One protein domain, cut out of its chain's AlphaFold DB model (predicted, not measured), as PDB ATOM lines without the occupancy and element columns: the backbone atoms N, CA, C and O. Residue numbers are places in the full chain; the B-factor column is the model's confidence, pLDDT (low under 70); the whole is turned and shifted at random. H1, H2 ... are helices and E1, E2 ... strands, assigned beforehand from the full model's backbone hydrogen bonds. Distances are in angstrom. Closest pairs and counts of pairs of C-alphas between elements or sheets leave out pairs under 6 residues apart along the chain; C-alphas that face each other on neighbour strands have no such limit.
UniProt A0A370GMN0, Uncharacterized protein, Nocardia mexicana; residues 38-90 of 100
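AT A GLANCE: This is residues 38 to 90 of the 100 residues of an uncharacterized protein of Nocardia mexicana (UniProt A0A370GMN0). A small sheet of three strands has one helix, H1, packed over one of its faces and running along the strands; a tail, residues 77 to 90, leads on from E3 and, at residues 84 to 85, comes alongside E2 at the opposite edge. The printed part has 53 residues, with E1, E2, H1 and E3 in chain order; the sheet runs E2, E1, E3, antiparallel throughout, and the class is mixed, helices and strands. It is compact, with a radius of gyration of the C-alphas of 10.5 A, and spans 28 by 22 by 19 A.

IN THESE COORDINATES: Find C-alpha 38 at (24.819, 7.270, -37.999), where E1, residues 38 to 42, begins. E2, residues 49 to 54, runs 15.9 A. Next look at C-alpha 56, at (20.284, 2.334, -32.218): from there H1, residues 56 to 67, runs 16.4 A. E3, residues 72 to 76, ends at C-alpha 76, (20.643, 6.093, -41.005).

HOW THE PARTS SIT: Start at the inner strand E1, which forms a hairpin with E2; N 39 and O 52 are 2.8 A apart, within hydrogen-bond range. On its other side is E3, with N 40 and O 74 at 2.9 A. The sheet is twisted, its C-alphas up to 4.1 A off the best plane. H1 is on the sheet, giving two layers, a helix on one face of a sheet; its height over the sheet is 8.9 A. It lies over E1 and E3, along the strands, at 7 degrees to E1 on the local plane. The closest C-alphas of H1 and E3 are Ala 63 and Val 73, 5.3 A. E2, H1 and E3 make a split strand-helix-strand unit, two strands running the same way with E1 between them; its crossover is right-handed. In H1 every O i to N i+4 pair is within hydrogen-bond range. Residues 52 to 53 of E2 pair with 84 to 85, parallel.

THE WHOLE: The C-alphas farthest apart, Arg 68 and Glu 81, are 29.4 A apart. The printed part has no cut, and no link is long. Mean pLDDT of the printed part is 88.3; residue 90 is under 70.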
ATOM      1  N   HIS A  38      24.459   5.877 -37.800       94.25
ATOM      2  CA  HIS A  38      24.819   7.270 -37.999       94.25
ATOM      3  C   HIS A  38      23.696   8.165 -37.468       94.25
ATOM      4  O   HIS A  38      22.513   7.907 -37.686       94.25
ATOM      5  N   VAL A  39      24.076   9.201 -36.723       94.06
ATOM      6  CA  VAL A  39      23.168  10.183 -36.135       94.06
ATOM      7  C   VAL A  39      23.613  11.568 -36.572       94.06
ATOM      8  O   VAL A  39      24.635  12.075 -36.103       94.06
ATOM      9  N   GLN A  40      22.818  12.195 -37.429       94.06
ATOM     10  CA  GLN A  40      22.991  13.584 -37.823       94.06
ATOM     11  C   GLN A  40      22.047  14.469 -37.009       94.06
ATOM     12  O   GLN A  40      20.847  14.218 -36.951       94.06
ATOM     13  N   MET A  41      22.582  15.523 -36.399       92.94
ATOM     14  CA  MET A  41      21.817  16.515 -35.644       92.94
ATOM     15  C   MET A  41      21.954  17.876 -36.301       92.94
ATOM     16  O   MET A  41      23.070  18.372 -36.467       92.94
ATOM     17  N   ARG A  42      20.826  18.500 -36.625       92.12
ATOM     18  CA  ARG A  42      20.766  19.836 -37.206       92.12
ATOM     19  C   ARG A  42      20.140  20.809 -36.218       92.12
ATOM     20  O   ARG A  42      18.976  20.685 -35.836       92.12
ATOM     21  N   PHE A  43      20.920  21.813 -35.839       89.69
ATOM     22  CA  PHE A  43      20.508  22.819 -34.870       89.69
ATOM     23  C   PHE A  43      19.809  23.987 -35.577       89.69
ATOM     24  O   PHE A  43      20.331  24.514 -36.565       89.69
ATOM     25  N   PRO A  44      18.640  24.432 -35.080       85.56
ATOM     26  CA  PRO A  44      17.863  25.489 -35.725       85.56
ATOM     27  C   PRO A  44      18.557  26.854 -35.640       85.56
ATOM     28  O   PRO A  44      18.394  27.697 -36.518       85.56
ATOM     29  N   GLN A  45      19.355  27.071 -34.591       81.44
ATOM     30  CA  GLN A  45      20.130  28.289 -34.387       81.44
ATOM     31  C   GLN A  45      21.566  28.065 -34.871       81.44
ATOM     32  O   GLN A  45      22.216  27.101 -34.477       81.44
ATOM     33  N   GLY A  46      22.053  28.935 -35.757       76.25
ATOM     34  CA  GLY A  46      23.414  28.858 -36.305       76.25
ATOM     35  C   GLY A  46      23.626  27.801 -37.397       76.25
ATOM     36  O   GLY A  46      24.679  27.799 -38.023       76.25
ATOM     37  N   GLY A  47      22.639  26.935 -37.664       79.75
ATOM     38  CA  GLY A  47      22.688  25.965 -38.764       79.75
ATOM     39  C   GLY A  47      23.764  24.887 -38.612       79.75
ATOM     40  O   GLY A  47      24.118  24.249 -39.601       79.75
ATOM     41  N   ALA A  48      24.291  24.692 -37.400       85.56
ATOM     42  CA  ALA A  48      25.298  23.678 -37.130       85.56
ATOM     43  C   ALA A  48      24.743  22.278 -37.423       85.56
ATOM     44  O   ALA A  48      23.591  21.969 -37.100       85.56
ATOM     45  N   VAL A  49      25.588  21.438 -38.019       89.75
ATOM     46  CA  VAL A  49      25.303  20.026 -38.270       89.75
ATOM     47  C   VAL A  49      26.389  19.203 -37.592       89.75
ATOM     48  O   VAL A  49      27.570  19.395 -37.873       89.75
ATOM     49  N   LEU A  50      25.989  18.300 -36.701       89.12
ATOM     50  CA  LEU A  50      26.890  17.365 -36.030       89.12
ATOM     51  C   LEU A  50      26.567  15.944 -36.486       89.12
ATOM     52  O   LEU A  50      25.396  15.579 -36.553       89.12
ATOM     53  N   ASN A  51      27.596  15.155 -36.778       91.31
ATOM     54  CA  ASN A  51      27.458  13.775 -37.234       91.31
ATOM     55  C   ASN A  51      28.171  12.851 -36.243       91.31
ATOM     56  O   ASN A  51      29.339  13.071 -35.917       91.31
ATOM     57  N   TYR A  52      27.467  11.823 -35.778       91.38
ATOM     58  CA  TYR A  52      27.955  10.874 -34.783       91.38
ATOM     59  C   TYR A  52      27.650   9.438 -35.177       91.38
ATOM     60  O   TYR A  52      26.780   9.182 -36.005       91.38
ATOM     61  N   ARG A  53      28.300   8.494 -34.497       92.94
ATOM     62  CA  ARG A  53      27.829   7.117 -34.387       92.94
ATOM     63  C   ARG A  53      27.310   6.836 -32.977       92.94
ATOM     64  O   ARG A  53      27.850   7.337 -31.990       92.94
ATOM     65  N   ALA A  54      26.249   6.050 -32.871       91.31
ATOM     66  CA  ALA A  54      25.689   5.616 -31.590       91.31
ATOM     67  C   ALA A  54      24.989   4.274 -31.736       91.31
ATOM     68  O   ALA A  54      24.607   3.901 -32.837       91.31
ATOM     69  N   SER A  55      24.740   3.565 -30.637       91.69
ATOM     70  CA  SER A  55      23.851   2.405 -30.703       91.69
ATOM     71  C   SER A  55      22.419   2.835 -31.077       91.69
ATOM     72  O   SER A  55      21.987   3.926 -30.683       91.69
ATOM     73  N   PRO A  56      21.641   1.989 -31.780       91.25
ATOM     74  CA  PRO A  56      20.284   2.334 -32.218       91.25
ATOM     75  C   PRO A  56      19.366   2.804 -31.081       91.25
ATOM     76  O   PRO A  56      18.610   3.762 -31.233       91.25
ATOM     77  N   SER A  57      19.461   2.172 -29.906       90.31
ATOM     78  CA  SER A  57      18.660   2.548 -28.734       90.31
ATOM     79  C   SER A  57      19.005   3.944 -28.210       90.31
ATOM     80  O   SER A  57      18.117   4.679 -27.774       90.31
ATOM     81  N   ILE A  58      20.284   4.327 -28.260       90.94
ATOM     82  CA  ILE A  58      20.728   5.669 -27.875       90.94
ATOM     83  C   ILE A  58      20.293   6.686 -28.930       90.94
ATOM     84  O   ILE A  58      19.731   7.714 -28.561       90.94
ATOM     85  N   ALA A  59      20.462   6.380 -30.219       92.44
ATOM     86  CA  ALA A  59      20.025   7.238 -31.318       92.44
ATOM     87  C   ALA A  59      18.518   7.556 -31.237       92.44
ATOM     88  O   ALA A  59      18.128   8.722 -31.283       92.44
ATOM     89  N   ALA A  60      17.676   6.544 -31.006       92.94
ATOM     90  CA  ALA A  60      16.229   6.717 -30.854       92.94
ATOM     91  C   ALA A  60      15.859   7.611 -29.656       92.94
ATOM     92  O   ALA A  60      14.974   8.471 -29.745       92.94
ATOM     93  N   ARG A  61      16.557   7.434 -28.526       93.31
ATOM     94  CA  ARG A  61      16.357   8.274 -27.341       93.31
ATOM     95  C   ARG A  61      16.766   9.720 -27.612       93.31
ATOM     96  O   ARG A  61      16.029  10.630 -27.251       93.31
ATOM     97  N   VAL A  62      17.903   9.927 -28.268       91.50
ATOM     98  CA  VAL A  62      18.394  11.258 -28.645       91.50
ATOM     99  C   VAL A  62      17.404  11.958 -29.574       91.50
ATOM    100  O   VAL A  62      17.030  13.091 -29.289       91.50
ATOM    101  N   ALA A  63      16.909  11.283 -30.613       93.81
ATOM    102  CA  ALA A  63      15.906  11.849 -31.515       93.81
ATOM    103  C   ALA A  63      14.634  12.284 -30.767       93.81
ATOM    104  O   ALA A  63      14.143  13.392 -30.969       93.81
ATOM    105  N   THR A  64      14.144  11.449 -29.845       94.62
ATOM    106  CA  THR A  64      12.945  11.752 -29.044       94.62
ATOM    107  C   THR A  64      13.134  12.982 -28.157       94.62
ATOM    108  O   THR A  64      12.247  13.832 -28.070       94.62
ATOM    109  N   GLU A  65      14.272  13.079 -27.471       92.94
ATOM    110  CA  GLU A  65      14.515  14.166 -26.523       92.94
ATOM    111  C   GLU A  65      14.870  15.476 -27.241       92.94
ATOM    112  O   GLU A  65      14.336  16.528 -26.890       92.94
ATOM    113  N   LEU A  66      15.706  15.428 -28.283       91.69
ATOM    114  CA  LEU A  66      16.162  16.621 -29.001       91.69
ATOM    115  C   LEU A  66      15.086  17.240 -29.901       91.69
ATOM    116  O   LEU A  66      15.060  18.465 -30.050       91.69
ATOM    117  N   ALA A  67      14.138  16.445 -30.407       90.88
ATOM    118  CA  ALA A  67      12.987  16.965 -31.144       90.88
ATOM    119  C   ALA A  67      12.185  17.993 -30.320       90.88
ATOM    120  O   ALA A  67      11.696  18.981 -30.864       90.88
ATOM    121  N   ARG A  68      12.113  17.827 -28.988       92.69
ATOM    122  CA  ARG A  68      11.439  18.784 -28.084       92.69
ATOM    123  C   ARG A  68      12.119  20.153 -28.035       92.69
ATOM    124  O   ARG A  68      11.490  21.133 -27.651       92.69
ATOM    125  N   HIS A  69      13.389  20.217 -28.427       90.19
ATOM    126  CA  HIS A  69      14.187  21.437 -28.497       90.19
ATOM    127  C   HIS A  69      14.279  22.007 -29.922       90.19
ATOM    128  O   HIS A  69      15.019  22.962 -30.151       90.19
ATOM    129  N   GLY A  70      13.536  21.441 -30.883       90.06
ATOM    130  CA  GLY A  70      13.549  21.876 -32.282       90.06
ATOM    131  C   GLY A  70      14.824  21.498 -33.041       90.06
ATOM    132  O   GLY A  70      15.097  22.079 -34.090       90.06
ATOM    133  N   ILE A  71      15.614  20.564 -32.508       92.06
ATOM    134  CA  ILE A  71      16.772  19.992 -33.196       92.06
ATOM    135  C   ILE A  71      16.264  18.839 -34.058       92.06
ATOM    136  O   ILE A  71      15.617  17.919 -33.555       92.06
ATOM    137  N   ASP A  72      16.562  18.905 -35.349       92.94
ATOM    138  CA  ASP A  72      16.216  17.852 -36.297       92.94
ATOM    139  C   ASP A  72      17.275  16.748 -36.221       92.94
ATOM    140  O   ASP A  72      18.474  17.026 -36.290       92.94
ATOM    141  N   VAL A  73      16.836  15.508 -36.008       94.19
ATOM    142  CA  VAL A  73      17.724  14.350 -35.866       94.19
ATOM    143  C   VAL A  73      17.400  13.345 -36.958       94.19
ATOM    144  O   VAL A  73      16.296  12.803 -37.000       94.19
ATOM    145  N   HIS A  74      18.383  13.072 -37.810       94.88
ATOM    146  CA  HIS A  74      18.316  12.046 -38.841       94.88
ATOM    147  C   HIS A  74      19.146  10.832 -38.415       94.88
ATOM    148  O   HIS A  74      20.254  10.988 -37.898       94.88
ATOM    149  N   ILE A  75      18.596   9.634 -38.613       94.31
ATOM    150  CA  ILE A  75      19.243   8.364 -38.276       94.31
ATOM    151  C   ILE A  75      19.271   7.501 -39.531       94.31
ATOM    152  O   ILE A  75      18.227   7.294 -40.150       94.31
ATOM    153  N   ASP A  76      20.444   6.981 -39.866       92.50
ATOM    154  CA  ASP A  76      20.643   6.093 -41.005       92.50
ATOM    155  C   ASP A  76      21.771   5.079 -40.743       92.50
ATOM    156  O   ASP A  76      22.475   5.134 -39.728       92.50
ATOM    157  N   ASP A  77      21.927   4.123 -41.656       90.00
ATOM    158  CA  ASP A  77      22.877   3.016 -41.525       90.00
ATOM    159  C   ASP A  77      24.264   3.322 -42.135       90.00
ATOM    160  O   ASP A  77      25.136   2.451 -42.156       90.00
ATOM    161  N   ASN A  78      24.507   4.544 -42.633       87.94
ATOM    162  CA  ASN A  78      25.766   4.941 -43.272       87.94
ATOM    163  C   ASN A  78      26.838   5.316 -42.237       87.94
ATOM    164  O   ASN A  78      27.262   6.468 -42.110       87.94
ATOM    165  N   VAL A  79      27.285   4.323 -41.473       85.38
ATOM    166  CA  VAL A  79      28.341   4.503 -40.476       85.38
ATOM    167  C   VAL A  79      29.716   4.415 -41.123       85.38
ATOM    168  O   VAL A  79      30.069   3.408 -41.732       85.38
ATOM    169  N   THR A  80      30.534   5.444 -40.915       82.69
ATOM    170  CA  THR A  80      31.960   5.435 -41.257       82.69
ATOM    171  C   THR A  80      32.820   5.430 -39.993       82.69
ATOM    172  O   THR A  80      32.436   5.964 -38.950       82.69
ATOM    173  N   GLU A  81      34.030   4.865 -40.076       78.19
ATOM    174  CA  GLU A  81      34.977   4.833 -38.946       78.19
ATOM    175  C   GLU A  81      35.400   6.236 -38.478       78.19
ATOM    176  O   GLU A  81      35.813   6.417 -37.332       78.19
ATOM    177  N   THR A  82      35.249   7.235 -39.352       83.19
ATOM    178  CA  THR A  82      35.560   8.647 -39.105       83.19
ATOM    179  C   THR A  82      34.518   9.379 -38.257       83.19
ATOM    180  O   THR A  82      34.791  10.494 -37.811       83.19
ATOM    181  N   LEU A  83      33.336   8.795 -38.026       84.69
ATOM    182  CA  LEU A  83      32.316   9.385 -37.160       84.69
ATOM    183  C   LEU A  83      32.715   9.268 -35.689       84.69
ATOM    184  O   LEU A  83      33.117   8.202 -35.223       84.69
ATOM    185  N   ALA A  84      32.535  10.352 -34.938       85.31
ATOM    186  CA  ALA A  84      32.744  10.352 -33.496       85.31
ATOM    187  C   ALA A  84      31.628   9.583 -32.769       85.31
ATOM    188  O   ALA A  84      30.458   9.684 -33.138       85.31
ATOM    189  N   ASP A  85      31.966   8.854 -31.704       85.56
ATOM    190  CA  ASP A  85      30.970   8.228 -30.828       85.56
ATOM    191  C   ASP A  85      30.170   9.274 -30.040       85.56
ATOM    192  O   ASP A  85      30.712  10.282 -29.586       85.56
ATOM    193  N   LEU A  86      28.882   9.017 -29.811       82.69
ATOM    194  CA  LEU A  86      28.127   9.727 -28.779       82.69
ATOM    195  C   LEU A  86      28.400   9.132 -27.383       82.69
ATOM    196  O   LEU A  86      28.278   7.917 -27.215       82.69
ATOM    197  N   PRO A  87      28.625   9.964 -26.346       73.69
ATOM    198  CA  PRO A  87      28.833  11.412 -26.398       73.69
ATOM    199  C   PRO A  87      30.295  11.776 -26.725       73.69
ATOM    200  O   PRO A  87      31.213  11.295 -26.068       73.69
ATOM    201  N   ASN A  88      30.505  12.714 -27.653       76.50
ATOM    202  CA  ASN A  88      31.796  13.376 -27.852       76.50
ATOM    203  C   ASN A  88      31.626  14.877 -27.590       76.50
ATOM    204  O   ASN A  88      31.063  15.602 -28.408       76.50
ATOM    205  N   ALA A  89      32.076  15.322 -26.413       70.19
ATOM    206  CA  ALA A  89      31.927  16.701 -25.952       70.19
ATOM    207  C   ALA A  89      32.782  17.706 -26.747       70.19
ATOM    208  O   ALA A  89      32.433  18.884 -26.789       70.19
ATOM    209  N   GLU A  90      33.851  17.262 -27.416       69.81
ATOM    210  CA  GLU A  90      34.731  18.148 -28.192       69.81
ATOM    211  C   GLU A  90      34.004  18.770 -29.392       69.81
ATOM    212  O   GLU A  90      34.256  19.919 -29.758       69.81
TER     213      GLU A  90